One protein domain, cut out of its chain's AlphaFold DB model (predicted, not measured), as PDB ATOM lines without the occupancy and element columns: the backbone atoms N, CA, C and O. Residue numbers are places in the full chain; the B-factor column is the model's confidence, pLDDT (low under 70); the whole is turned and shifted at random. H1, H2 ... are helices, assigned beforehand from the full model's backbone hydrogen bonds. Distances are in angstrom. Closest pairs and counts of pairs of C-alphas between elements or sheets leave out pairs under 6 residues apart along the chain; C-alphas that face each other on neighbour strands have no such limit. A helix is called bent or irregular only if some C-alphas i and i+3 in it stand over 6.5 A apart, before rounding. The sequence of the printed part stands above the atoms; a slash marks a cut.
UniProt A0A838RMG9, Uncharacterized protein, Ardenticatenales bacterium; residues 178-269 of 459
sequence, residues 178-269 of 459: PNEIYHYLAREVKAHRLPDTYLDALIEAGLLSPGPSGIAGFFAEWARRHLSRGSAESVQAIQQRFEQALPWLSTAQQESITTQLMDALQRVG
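What this domain is: This is residues 178 to 269 of the 459 residues of an uncharacterized protein of Ardenticatenales bacterium (UniProt A0A838RMG9). The longest helix, H4, folds back along the core helix H3, and H5 packs on H3 too, so that the centres of the three make a triangle of helices with mostly lengthwise lines. H2 packs crosswise on H3 at residues 218 to 222, and H1, the helix farthest from the mean of the C-alphas, packs in turn on residues 202 to 206 of H2. The printed part has 92 residues with five named helices, H1 to H5 in order along the chain, and no named strand, and its class is all helix. It is compact, with a radius of gyration of the C-alphas of 12.1 A and spans of 34 by 25 by 24 A.

How they stand to each other: H4, residues 232 to 250, and H3, residues 216 to 229, form a helical hairpin. They touch, closest at the C-alphas of Ala 216 and Leu 249, 4.9 A apart, at a shallow tilt of 18 degrees, opposite ways. H4 is irregular, with C-alphas 244 and 247 7.1 A apart, and has a kink of 72 degrees near residue 244. H3 is the hub, touching three other helices. H5, residues 255 to 267, touches H3, closest at the C-alphas of Ala 220 and Leu 261, 5.7 A apart, at a shallow tilt of 26 degrees, the same way. H4 and H5 are close but not clearly touching, with the C-alphas of Leu 249 and Thr 258 closest at 6.9 A. H2, residues 196 to 207, touches residues 218 to 222 of H3, closest at the C-alphas of Leu 199 and Trp 222, 6.0 A apart, at a steep tilt of 48 degrees, opposite ways. H1, residues 178 to 188, touches residues 202 to 206 of H2, closest at the C-alphas of Pro 178 and Ala 205, 5.7 A apart, at a steep tilt of 53 degrees, opposite ways. The helix packing is part aligned, part crossed: two of these four touching pairs are at a shallow tilt. H1 is apart from H4 and H5, and H2 is apart from H5. Every O i to N i+4 pair is within hydrogen-bond range in H2, H3 and H5; the counts are 6 of 7 in H1 and 11 of 15 in H4.

Where its parts are: From first to last C-alpha, H4 measures 25.3 A, H3 20.1 A, H5 18.9 A, H2 16.7 A and H1 15.8 A. H1 begins at C-alpha 178, (100.203, 140.244, 128.309). H4 begins at C-alpha 232, (119.518, 155.150, 143.238), and H5 ends at C-alpha 267, (128.872, 146.840, 138.666).

The domain as a whole: The two C-alphas farthest apart are those of Glu 180 and Gly 269, 34.9 A. The printed part has no cut and no long link; the links H3 to H4 and H4 to H5 are tight. The mean pLDDT of the printed part is 72.7, and 34 residues are under 70, among them 178 to 195, 208 to 214 and 251 to 254.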
ATOM      1  N   PRO A 178      98.769 140.342 128.026       53.12
ATOM      2  CA  PRO A 178     100.203 140.244 128.309       53.12
ATOM      3  C   PRO A 178     100.843 138.984 127.706       53.12
ATOM      4  O   PRO A 178     101.769 139.042 126.904       53.12
ATOM      5  N   ASN A 179     100.270 137.829 128.006       54.97
ATOM      6  CA  ASN A 179     100.662 136.509 127.532       54.97
ATOM      7  C   ASN A 179     100.796 136.384 125.997       54.97
ATOM      8  O   ASN A 179     101.729 135.728 125.534       54.97
ATOM      9  N   GLU A 180      99.936 137.026 125.202       56.94
ATOM     10  CA  GLU A 180     100.005 136.950 123.731       56.94
ATOM     11  C   GLU A 180     101.019 137.941 123.143       56.94
ATOM     12  O   GLU A 180     101.775 137.582 122.234       56.94
ATOM     13  N   ILE A 181     101.136 139.135 123.742       59.09
ATOM     14  CA  ILE A 181     102.207 140.099 123.443       59.09
ATOM     15  C   ILE A 181     103.567 139.430 123.588       59.09
ATOM     16  O   ILE A 181     104.431 139.563 122.722       59.09
ATOM     17  N   TYR A 182     103.778 138.700 124.684       59.88
ATOM     18  CA  TYR A 182     105.093 138.160 125.011       59.88
ATOM     19  C   TYR A 182     105.531 137.041 124.084       59.88
ATOM     20  O   TYR A 182     106.696 137.015 123.689       59.88
ATOM     21  N   HIS A 183     104.626 136.136 123.704       55.38
ATOM     22  CA  HIS A 183     104.954 135.083 122.742       55.38
ATOM     23  C   HIS A 183     105.340 135.655 121.373       55.38
ATOM     24  O   HIS A 183     106.232 135.117 120.715       55.38
ATOM     25  N   TYR A 184     104.707 136.755 120.972       59.38
ATOM     26  CA  TYR A 184     104.999 137.449 119.725       59.38
ATOM     27  C   TYR A 184     106.298 138.268 119.797       59.38
ATOM     28  O   TYR A 184     107.220 138.054 119.006       59.38
ATOM     29  N   LEU A 185     106.422 139.161 120.785       58.44
ATOM     30  CA  LEU A 185     107.590 140.031 120.928       58.44
ATOM     31  C   LEU A 185     108.872 139.221 121.132       58.44
ATOM     32  O   LEU A 185     109.887 139.552 120.525       58.44
ATOM     33  N   ALA A 186     108.834 138.137 121.916       55.78
ATOM     34  CA  ALA A 186     110.003 137.286 122.147       55.78
ATOM     35  C   ALA A 186     110.520 136.586 120.877       55.78
ATOM     36  O   ALA A 186     111.688 136.200 120.836       55.78
ATOM     37  N   ARG A 187     109.679 136.420 119.844       56.50
ATOM     38  CA  ARG A 187     110.065 135.796 118.570       56.50
ATOM     39  C   ARG A 187     110.649 136.785 117.568       56.50
ATOM     40  O   ARG A 187     111.623 136.447 116.901       56.50
ATOM     41  N   GLU A 188     110.089 137.987 117.466       56.66
ATOM     42  CA  GLU A 188     110.403 138.890 116.348       56.66
ATOM     43  C   GLU A 188     111.072 140.205 116.746       56.66
ATOM     44  O   GLU A 188     111.789 140.820 115.948       56.66
ATOM     45  N   VAL A 189     110.893 140.644 117.991       61.06
ATOM     46  CA  VAL A 189     111.347 141.962 118.427       61.06
ATOM     47  C   VAL A 189     112.561 141.831 119.329       61.06
ATOM     48  O   VAL A 189     112.524 141.281 120.426       61.06
ATOM     49  N   LYS A 190     113.676 142.413 118.883       66.19
ATOM     50  CA  LYS A 190     114.872 142.511 119.720       66.19
ATOM     51  C   LYS A 190     114.638 143.561 120.804       66.19
ATOM     52  O   LYS A 190     114.461 144.733 120.478       66.19
ATOM     53  N   ALA A 191     114.718 143.160 122.073       66.81
ATOM     54  CA  ALA A 191     114.467 144.025 123.230       66.81
ATOM     55  C   ALA A 191     115.205 145.381 123.173       66.81
ATOM     56  O   ALA A 191     114.631 146.415 123.501       66.81
ATOM     57  N   HIS A 192     116.442 145.415 122.659       69.19
ATOM     58  CA  HIS A 192     117.234 146.648 122.543       69.19
ATOM     59  C   HIS A 192     116.673 147.694 121.563       69.19
ATOM     60  O   HIS A 192     117.165 148.818 121.546       69.19
ATOM     61  N   ARG A 193     115.690 147.348 120.724       66.94
ATOM     62  CA  ARG A 193     115.052 148.280 119.777       66.94
ATOM     63  C   ARG A 193     113.831 148.985 120.360       66.94
ATOM     64  O   ARG A 193     113.328 149.916 119.742       66.94
ATOM     65  N   LEU A 194     113.359 148.549 121.525       67.94
ATOM     66  CA  LEU A 194     112.174 149.114 122.157       67.94
ATOM     67  C   LEU A 194     112.522 150.371 122.965       67.94
ATOM     68  O   LEU A 194     113.615 150.433 123.541       67.94
ATOM     69  N   PRO A 195     111.629 151.375 123.023       66.50
ATOM     70  CA  PRO A 195     111.797 152.539 123.886       66.50
ATOM     71  C   PRO A 195     111.566 152.177 125.362       66.50
ATOM     72  O   PRO A 195     110.869 151.212 125.675       66.50
ATOM     73  N   ASP A 196     112.139 152.965 126.275       70.56
ATOM     74  CA  ASP A 196     112.110 152.663 127.715       70.56
ATOM     75  C   ASP A 196     110.692 152.645 128.293       70.56
ATOM     76  O   ASP A 196     110.352 151.716 129.016       70.56
ATOM     77  N   THR A 197     109.836 153.584 127.879       66.56
ATOM     78  CA  THR A 197     108.425 153.639 128.299       66.56
ATOM     79  C   THR A 197     107.649 152.372 127.946       66.56
ATOM     80  O   THR A 197     106.758 151.951 128.677       66.56
ATOM     81  N   TYR A 198     107.999 151.746 126.825       65.88
ATOM     82  CA  TYR A 198     107.377 150.511 126.376       65.88
ATOM     83  C   TYR A 198     107.926 149.301 127.139       65.88
ATOM     84  O   TYR A 198     107.165 148.411 127.500       65.88
ATOM     85  N   LEU A 199     109.229 149.280 127.443       73.69
ATOM     86  CA  LEU A 199     109.807 148.255 128.314       73.69
ATOM     87  C   LEU A 199     109.206 148.316 129.726       73.69
ATOM     88  O   LEU A 199     108.871 147.267 130.261       73.69
ATOM     89  N   ASP A 200     109.019 149.508 130.300       74.50
ATOM     90  CA  ASP A 200     108.370 149.683 131.608       74.50
ATOM     91  C   ASP A 200     106.968 149.042 131.623       74.50
ATOM     92  O   ASP A 200     106.683 148.195 132.473       74.50
ATOM     93  N   ALA A 201     106.137 149.363 130.625       68.12
ATOM     94  CA  ALA A 201     104.789 148.812 130.490       68.12
ATOM     95  C   ALA A 201     104.780 147.282 130.288       68.12
ATOM     96  O   ALA A 201     103.962 146.584 130.887       68.12
ATOM     97  N   LEU A 202     105.715 146.740 129.495       72.62
ATOM     98  CA  LEU A 202     105.854 145.291 129.303       72.62
ATOM     99  C   LEU A 202     106.245 144.560 130.587       72.62
ATOM    100  O   LEU A 202     105.778 143.449 130.826       72.62
ATOM    101  N   ILE A 203     107.123 145.139 131.408       78.12
ATOM    102  CA  ILE A 203     107.503 144.505 132.672       78.12
ATOM    103  C   ILE A 203     106.328 144.531 133.643       78.12
ATOM    104  O   ILE A 203     106.035 143.506 134.249       78.12
ATOM    105  N   GLU A 204     105.602 145.644 133.750       75.81
ATOM    106  CA  GLU A 204     104.424 145.735 134.621       75.81
ATOM    107  C   GLU A 204     103.331 144.741 134.227       75.81
ATOM    108  O   GLU A 204     102.850 143.982 135.070       75.81
ATOM    109  N   ALA A 205     103.004 144.662 132.940       67.94
ATOM    110  CA  ALA A 205     102.065 143.671 132.436       67.94
ATOM    111  C   ALA A 205     102.593 142.232 132.611       67.94
ATOM    112  O   ALA A 205     101.813 141.290 132.752       67.94
ATOM    113  N   GLY A 206     103.914 142.037 132.594       68.56
ATOM    114  CA  GLY A 206     104.567 140.746 132.773       68.56
ATOM    115  C   GLY A 206     104.423 140.220 134.190       68.56
ATOM    116  O   GLY A 206     104.087 139.056 134.385       68.56
ATOM    117  N   LEU A 207     104.613 141.103 135.173       70.88
ATOM    118  CA  LEU A 207     104.516 140.785 136.602       70.88
ATOM    119  C   LEU A 207     103.088 140.386 137.007       70.88
ATOM    120  O   LEU A 207     102.904 139.653 137.975       70.88
ATOM    121  N   LEU A 208     102.083 140.826 136.247       67.38
ATOM    122  CA  LEU A 208     100.675 140.476 136.446       67.38
ATOM    123  C   LEU A 208     100.268 139.139 135.790       67.38
ATOM    124  O   LEU A 208      99.139 138.692 135.990       67.38
ATOM    125  N   SER A 209     101.152 138.490 135.019       58.56
ATOM    126  CA  SER A 209     100.854 137.256 134.277       58.56
ATOM    127  C   SER A 209     101.621 136.045 134.840       58.56
ATOM    128  O   SER A 209     102.847 136.096 134.935       58.56
ATOM    129  N   PRO A 210     100.964 134.904 135.139       51.66
ATOM    130  CA  PRO A 210     101.600 133.712 135.730       51.66
ATOM    131  C   PRO A 210     102.502 132.891 134.774       51.66
ATOM    132  O   PRO A 210     102.853 131.749 135.055       51.66
ATOM    133  N   GLY A 211     102.917 133.463 133.649       54.94
ATOM    134  CA  GLY A 211     103.835 132.887 132.659       54.94
ATOM    135  C   GLY A 211     104.002 133.904 131.531       54.94
ATOM    136  O   GLY A 211     102.992 134.511 131.155       54.94
ATOM    137  N   PRO A 212     105.228 134.181 131.027       52.75
ATOM    138  CA  PRO A 212     105.981 133.217 130.209       52.75
ATOM    139  C   PRO A 212     107.535 133.353 130.213       52.75
ATOM    140  O   PRO A 212     108.123 134.355 130.613       52.75
ATOM    141  N   SER A 213     108.215 132.361 129.628       52.66
ATOM    142  CA  SER A 213     109.673 132.287 129.386       52.66
ATOM    143  C   SER A 213     110.243 133.337 128.407       52.66
ATOM    144  O   SER A 213     111.460 133.454 128.254       52.66
ATOM    145  N   GLY A 214     109.388 134.126 127.743       58.47
ATOM    146  CA  GLY A 214     109.787 135.125 126.740       58.47
ATOM    147  C   GLY A 214     110.146 136.512 127.293       58.47
ATOM    148  O   GLY A 214     110.821 137.280 126.610       58.47
ATOM    149  N   ILE A 215     109.735 136.841 128.526       70.75
ATOM    150  CA  ILE A 215     109.941 138.180 129.120       70.75
ATOM    151  C   ILE A 215     111.394 138.401 129.544       70.75
ATOM    152  O   ILE A 215     111.860 139.537 129.574       70.75
ATOM    153  N   ALA A 216     112.138 137.330 129.822       73.88
ATOM    154  CA  ALA A 216     113.493 137.401 130.360       73.88
ATOM    155  C   ALA A 216     114.425 138.319 129.548       73.88
ATOM    156  O   ALA A 216     115.161 139.116 130.125       73.88
ATOM    157  N   GLY A 217     114.344 138.263 128.212       74.81
ATOM    158  CA  GLY A 217     115.125 139.132 127.326       74.81
ATOM    159  C   GLY A 217     114.752 140.614 127.438       74.81
ATOM    160  O   GLY A 217     115.628 141.477 127.410       74.81
ATOM    161  N   PHE A 218     113.464 140.913 127.617       78.62
ATOM    162  CA  PHE A 218     112.959 142.274 127.808       78.62
ATOM    163  C   PHE A 218     113.298 142.810 129.196       78.62
ATOM    164  O   PHE A 218     113.773 143.938 129.301       78.62
ATOM    165  N   PHE A 219     113.145 141.989 130.239       81.81
ATOM    166  CA  PHE A 219     113.524 142.355 131.603       81.81
ATOM    167  C   PHE A 219     115.025 142.615 131.714       81.81
ATOM    168  O   PHE A 219     115.433 143.607 132.309       81.81
ATOM    169  N   ALA A 220     115.856 141.760 131.119       81.12
ATOM    170  CA  ALA A 220     117.301 141.931 131.162       81.12
ATOM    171  C   ALA A 220     117.755 143.215 130.456       81.12
ATOM    172  O   ALA A 220     118.601 143.933 130.986       81.12
ATOM    173  N   GLU A 221     117.174 143.543 129.299       83.19
ATOM    174  CA  GLU A 221     117.472 144.797 128.602       83.19
ATOM    175  C   GLU A 221     116.962 146.019 129.378       83.19
ATOM    176  O   GLU A 221     117.700 146.993 129.538       83.19
ATOM    177  N   TRP A 222     115.739 145.950 129.909       87.25
ATOM    178  CA  TRP A 222     115.166 146.973 130.783       87.25
ATOM    179  C   TRP A 222     116.079 147.250 131.983       87.25
ATOM    180  O   TRP A 222     116.540 148.377 132.176       87.25
ATOM    181  N   ALA A 223     116.435 146.203 132.732       85.19
ATOM    182  CA  ALA A 223     117.311 146.301 133.888       85.19
ATOM    183  C   ALA A 223     118.687 146.848 133.490       85.19
ATOM    184  O   ALA A 223     119.184 147.771 134.125       85.19
ATOM    185  N   ARG A 224     119.289 146.375 132.392       85.06
ATOM    186  CA  ARG A 224     120.585 146.874 131.905       85.06
ATOM    187  C   ARG A 224     120.570 148.383 131.650       85.06
ATOM    188  O   ARG A 224     121.524 149.069 132.023       85.06
ATOM    189  N   ARG A 225     119.510 148.916 131.034       84.62
ATOM    190  CA  ARG A 225     119.379 150.359 130.766       84.62
ATOM    191  C   ARG A 225     119.213 151.157 132.050       84.62
ATOM    192  O   ARG A 225     119.922 152.144 132.243       84.62
ATOM    193  N   HIS A 226     118.355 150.699 132.952       83.44
ATOM    194  CA  HIS A 226     118.153 151.330 134.256       83.44
ATOM    195  C   HIS A 226     119.437 151.316 135.101       83.44
ATOM    196  O   HIS A 226     119.815 152.347 135.653       83.44
ATOM    197  N   LEU A 227     120.199 150.219 135.093       82.69
ATOM    198  CA  LEU A 227     121.514 150.142 135.746       82.69
ATOM    199  C   LEU A 227     122.561 151.040 135.089       82.69
ATOM    200  O   LEU A 227     123.364 151.641 135.798       82.69
ATOM    201  N   SER A 228     122.553 151.188 133.760       81.00
ATOM    202  CA  SER A 228     123.497 152.085 133.072       81.00
ATOM    203  C   SER A 228     123.284 153.564 133.399       81.00
ATOM    204  O   SER A 228     124.226 154.345 133.304       81.00
ATOM    205  N   ARG A 229     122.070 153.945 133.818       81.06
ATOM    206  CA  ARG A 229     121.775 155.300 134.302       81.06
ATOM    207  C   ARG A 229     122.347 155.547 135.701       81.06
ATOM    208  O   ARG A 229     122.541 156.699 136.067       81.06
ATOM    209  N   GLY A 230     122.615 154.489 136.473       70.38
ATOM    210  CA  GLY A 230     123.301 154.562 137.767       70.38
ATOM    211  C   GLY A 230     122.557 155.333 138.864       70.38
ATOM    212  O   GLY A 230     123.174 155.703 139.859       70.38
ATOM    213  N   SER A 231     121.258 155.603 138.697       80.38
ATOM    214  CA  SER A 231     120.468 156.321 139.701       80.38
ATOM    215  C   SER A 231     120.054 155.391 140.850       80.38
ATOM    216  O   SER A 231     119.787 154.206 140.633       80.38
ATOM    217  N   ALA A 232     119.969 155.922 142.075       77.19
ATOM    218  CA  ALA A 232     119.518 155.150 143.238       77.19
ATOM    219  C   ALA A 232     118.086 154.608 143.051       77.19
ATOM    220  O   ALA A 232     117.805 153.466 143.406       77.19
ATOM    221  N   GLU A 233     117.213 155.395 142.415       81.12
ATOM    222  CA  GLU A 233     115.838 155.007 142.076       81.12
ATOM    223  C   GLU A 233     115.803 153.822 141.102       81.12
ATOM    224  O   GLU A 233     115.054 152.868 141.306       81.12
ATOM    225  N   SER A 234     116.663 153.828 140.079       79.31
ATOM    226  CA  SER A 234     116.778 152.725 139.118       79.31
ATOM    227  C   SER A 234     117.257 151.429 139.775       79.31
ATOM    228  O   SER A 234     116.739 150.356 139.471       79.31
ATOM    229  N   VAL A 235     118.225 151.516 140.695       79.31
ATOM    230  CA  VAL A 235     118.718 150.353 141.453       79.31
ATOM    231  C   VAL A 235     117.610 149.790 142.349       79.31
ATOM    232  O   VAL A 235     117.382 148.580 142.353       79.31
ATOM    233  N   GLN A 236     116.871 150.659 143.042       81.50
ATOM    234  CA  GLN A 236     115.765 150.261 143.912       81.50
ATOM    235  C   GLN A 236     114.609 149.615 143.130       81.50
ATOM    236  O   GLN A 236     114.099 148.573 143.546       81.50
ATOM    237  N   ALA A 237     114.233 150.174 141.976       81.38
ATOM    238  CA  ALA A 237     113.184 149.624 141.115       81.38
ATOM    239  C   ALA A 237     113.531 148.219 140.598       81.38
ATOM    240  O   ALA A 237     112.673 147.336 140.546       81.38
ATOM    241  N   ILE A 238     114.799 147.986 140.248       83.88
ATOM    242  CA  ILE A 238     115.271 146.658 139.841       83.88
ATOM    243  C   ILE A 238     115.220 145.699 141.016       83.88
ATOM    244  O   ILE A 238     114.703 144.600 140.859       83.88
ATOM    245  N   GLN A 239     115.710 146.103 142.187       81.81
ATOM    246  CA  GLN A 239     115.732 145.242 143.364       81.81
ATOM    247  C   GLN A 239     114.323 144.775 143.763       81.81
ATOM    248  O   GLN A 239     114.139 143.596 144.047       81.81
ATOM    249  N   GLN A 240     113.320 145.654 143.685       84.56
ATOM    250  CA  GLN A 240     111.918 145.313 143.963       84.56
ATOM    251  C   GLN A 240     111.316 144.325 142.953       84.56
ATOM    252  O   GLN A 240     110.502 143.481 143.319       84.56
ATOM    253  N   ARG A 241     111.691 144.436 141.674       81.88
ATOM    254  CA  ARG A 241     111.122 143.622 140.586       81.88
ATOM    255  C   ARG A 241     111.921 142.344 140.308       81.88
ATOM    256  O   ARG A 241     111.416 141.446 139.643       81.88
ATOM    257  N   PHE A 242     113.151 142.244 140.813       83.88
ATOM    258  CA  PHE A 242     114.074 141.146 140.522       83.88
ATOM    259  C   PHE A 242     113.579 139.793 141.038       83.88
ATOM    260  O   PHE A 242     113.620 138.816 140.297       83.88
ATOM    261  N   GLU A 243     113.070 139.734 142.270       79.94
ATOM    262  CA  GLU A 243     112.564 138.488 142.867       79.94
ATOM    263  C   GLU A 243     111.404 137.901 142.053       79.94
ATOM    264  O   GLU A 243     111.359 136.700 141.794       79.94
ATOM    265  N   GLN A 244     110.506 138.766 141.578       79.06
ATOM    266  CA  GLN A 244     109.361 138.379 140.751       79.06
ATOM    267  C   GLN A 244     109.786 137.958 139.335       79.06
ATOM    268  O   GLN A 244     109.152 137.097 138.730       79.06
ATOM    269  N   ALA A 245     110.881 138.525 138.822       76.81
ATOM    270  CA  ALA A 245     111.430 138.200 137.507       76.81
ATOM    271  C   ALA A 245     112.372 136.982 137.507       76.81
ATOM    272  O   ALA A 245     112.711 136.468 136.437       76.81
ATOM    273  N   LEU A 246     112.801 136.502 138.681       76.31
ATOM    274  CA  LEU A 246     113.756 135.400 138.814       76.31
ATOM    275  C   LEU A 246     113.306 134.116 138.088       76.31
ATOM    276  O   LEU A 246     114.134 133.559 137.366       76.31
ATOM    277  N   PRO A 247     112.029 133.676 138.158       74.06
ATOM    278  CA  PRO A 247     111.563 132.501 137.413       74.06
ATOM    279  C   PRO A 247     111.690 132.648 135.887       74.06
ATOM    280  O   PRO A 247     111.912 131.669 135.170       74.06
ATOM    281  N   TRP A 248     111.565 133.873 135.366       75.75
ATOM    282  CA  TRP A 248     111.724 134.141 133.935       75.75
ATOM    283  C   TRP A 248     113.200 134.106 133.546       75.75
ATOM    284  O   TRP A 248     113.582 133.479 132.562       75.75
ATOM    285  N   LEU A 249     114.048 134.762 134.339       74.44
ATOM    286  CA  LEU A 249     115.484 134.839 134.089       74.44
ATOM    287  C   LEU A 249     116.177 133.478 134.237       74.44
ATOM    288  O   LEU A 249     117.108 133.183 133.484       74.44
ATOM    289  N   SER A 250     115.712 132.633 135.161       71.50
ATOM    290  CA  SER A 250     116.263 131.294 135.378       71.50
ATOM    291  C   SER A 250     115.965 130.339 134.225       71.50
ATOM    292  O   SER A 250     116.747 129.429 134.002       71.50
ATOM    293  N   THR A 251     114.896 130.558 133.457       65.56
ATOM    294  CA  THR A 251     114.483 129.695 132.331       65.56
ATOM    295  C   THR A 251     114.824 130.295 130.961       65.56
ATOM    296  O   THR A 251     114.473 129.746 129.915       65.56
ATOM    297  N   ALA A 252     115.545 131.420 130.935       67.12
ATOM    298  CA  ALA A 252     115.917 132.099 129.701       67.12
ATOM    299  C   ALA A 252     116.783 131.202 128.798       67.12
ATOM    300  O   ALA A 252     117.831 130.695 129.209       67.12
ATOM    301  N   GLN A 253     116.380 131.035 127.537       63.66
ATOM    302  CA  GLN A 253     117.150 130.241 126.568       63.66
ATOM    303  C   GLN A 253     118.441 130.946 126.126       63.66
ATOM    304  O   GLN A 253     119.433 130.298 125.801       63.66
ATOM    305  N   GLN A 254     118.453 132.280 126.123       69.44
ATOM    306  CA  GLN A 254     119.613 133.068 125.706       69.44
ATOM    307  C   GLN A 254     120.551 133.336 126.887       69.44
ATOM    308  O   GLN A 254     120.443 134.352 127.569       69.44
ATOM    309  N   GLU A 255     121.507 132.430 127.097       74.81
ATOM    310  CA  GLU A 255     122.460 132.492 128.217       74.81
ATOM    311  C   GLU A 255     123.305 133.776 128.228       74.81
ATOM    312  O   GLU A 255     123.603 134.317 129.291       74.81
ATOM    313  N   SER A 256     123.631 134.313 127.048       76.81
ATOM    314  CA  SER A 256     124.421 135.542 126.900       76.81
ATOM    315  C   SER A 256     123.743 136.772 127.507       76.81
ATOM    316  O   SER A 256     124.426 137.644 128.044       76.81
ATOM    317  N   ILE A 257     122.411 136.836 127.457       72.94
ATOM    318  CA  ILE A 257     121.632 137.918 128.064       72.94
ATOM    319  C   ILE A 257     121.714 137.829 129.588       72.94
ATOM    320  O   ILE A 257     121.942 138.837 130.256       72.94
ATOM    321  N   THR A 258     121.593 136.617 130.134       79.25
ATOM    322  CA  THR A 258     121.722 136.358 131.571       79.25
ATOM    323  C   THR A 258     123.101 136.783 132.076       79.25
ATOM    324  O   THR A 258     123.192 137.505 133.066       79.25
ATOM    325  N   THR A 259     124.179 136.435 131.364       82.06
ATOM    326  CA  THR A 259     125.545 136.854 131.728       82.06
ATOM    327  C   THR A 259     125.721 138.373 131.694       82.06
ATOM    328  O   THR A 259     126.261 138.947 132.639       82.06
ATOM    329  N   GLN A 260     125.210 139.049 130.660       81.88
ATOM    330  CA  GLN A 260     125.277 140.513 130.558       81.88
ATOM    331  C   GLN A 260     124.514 141.219 131.688       81.88
ATOM    332  O   GLN A 260     124.990 142.226 132.216       81.88
ATOM    333  N   LEU A 261     123.350 140.694 132.082       83.06
ATOM    334  CA  LEU A 261     122.585 141.219 133.210       83.06
ATOM    335  C   LEU A 261     123.350 141.046 134.528       83.06
ATOM    336  O   LEU A 261     123.447 141.995 135.305       83.06
ATOM    337  N   MET A 262     123.933 139.869 134.768       85.94
ATOM    338  CA  MET A 262     124.746 139.625 135.963       85.94
ATOM    339  C   MET A 262     125.948 140.574 136.049       85.94
ATOM    340  O   MET A 262     126.270 141.058 137.133       85.94
ATOM    341  N   ASP A 263     126.599 140.879 134.924       86.00
ATOM    342  CA  ASP A 263     127.687 141.863 134.880       86.00
ATOM    343  C   ASP A 263     127.209 143.269 135.237       86.00
ATOM    344  O   ASP A 263     127.892 143.988 135.970       86.00
ATOM    345  N   ALA A 264     126.034 143.667 134.748       83.31
ATOM    346  CA  ALA A 264     125.441 144.954 135.090       83.31
ATOM    347  C   ALA A 264     125.095 145.035 136.588       83.31
ATOM    348  O   ALA A 264     125.432 146.027 137.231       83.31
ATOM    349  N   LEU A 265     124.498 143.979 137.155       84.38
ATOM    350  CA  LEU A 265     124.173 143.879 138.583       84.38
ATOM    351  C   LEU A 265     125.426 143.966 139.461       84.38
ATOM    352  O   LEU A 265     125.449 144.708 140.443       84.38
ATOM    353  N   GLN A 266     126.503 143.275 139.078       84.25
ATOM    354  CA  GLN A 266     127.766 143.312 139.815       84.25
ATOM    355  C   GLN A 266     128.358 144.729 139.867       84.25
ATOM    356  O   GLN A 266     128.844 145.155 140.915       84.25
ATOM    357  N   ARG A 267     128.300 145.483 138.759       82.56
ATOM    358  CA  ARG A 267     128.872 146.840 138.666       82.56
ATOM    359  C   ARG A 267     128.188 147.858 139.573       82.56
ATOM    360  O   ARG A 267     128.842 148.801 140.003       82.56
ATOM    361  N   VAL A 268     126.902 147.676 139.863       79.69
ATOM    362  CA  VAL A 268     126.121 148.597 140.706       79.69
ATOM    363  C   VAL A 268     126.035 148.157 142.171       79.69
ATOM    364  O   VAL A 268     125.261 148.719 142.938       79.69
ATOM    365  N   GLY A 269     126.801 147.137 142.570       77.44
ATOM    366  CA  GLY A 269     126.806 146.629 143.944       77.44
ATOM    367  C   GLY A 269     125.692 145.629 144.270       77.44
ATOM    368  O   GLY A 269     125.582 145.215 145.420       77.44
TER     369      GLY A 269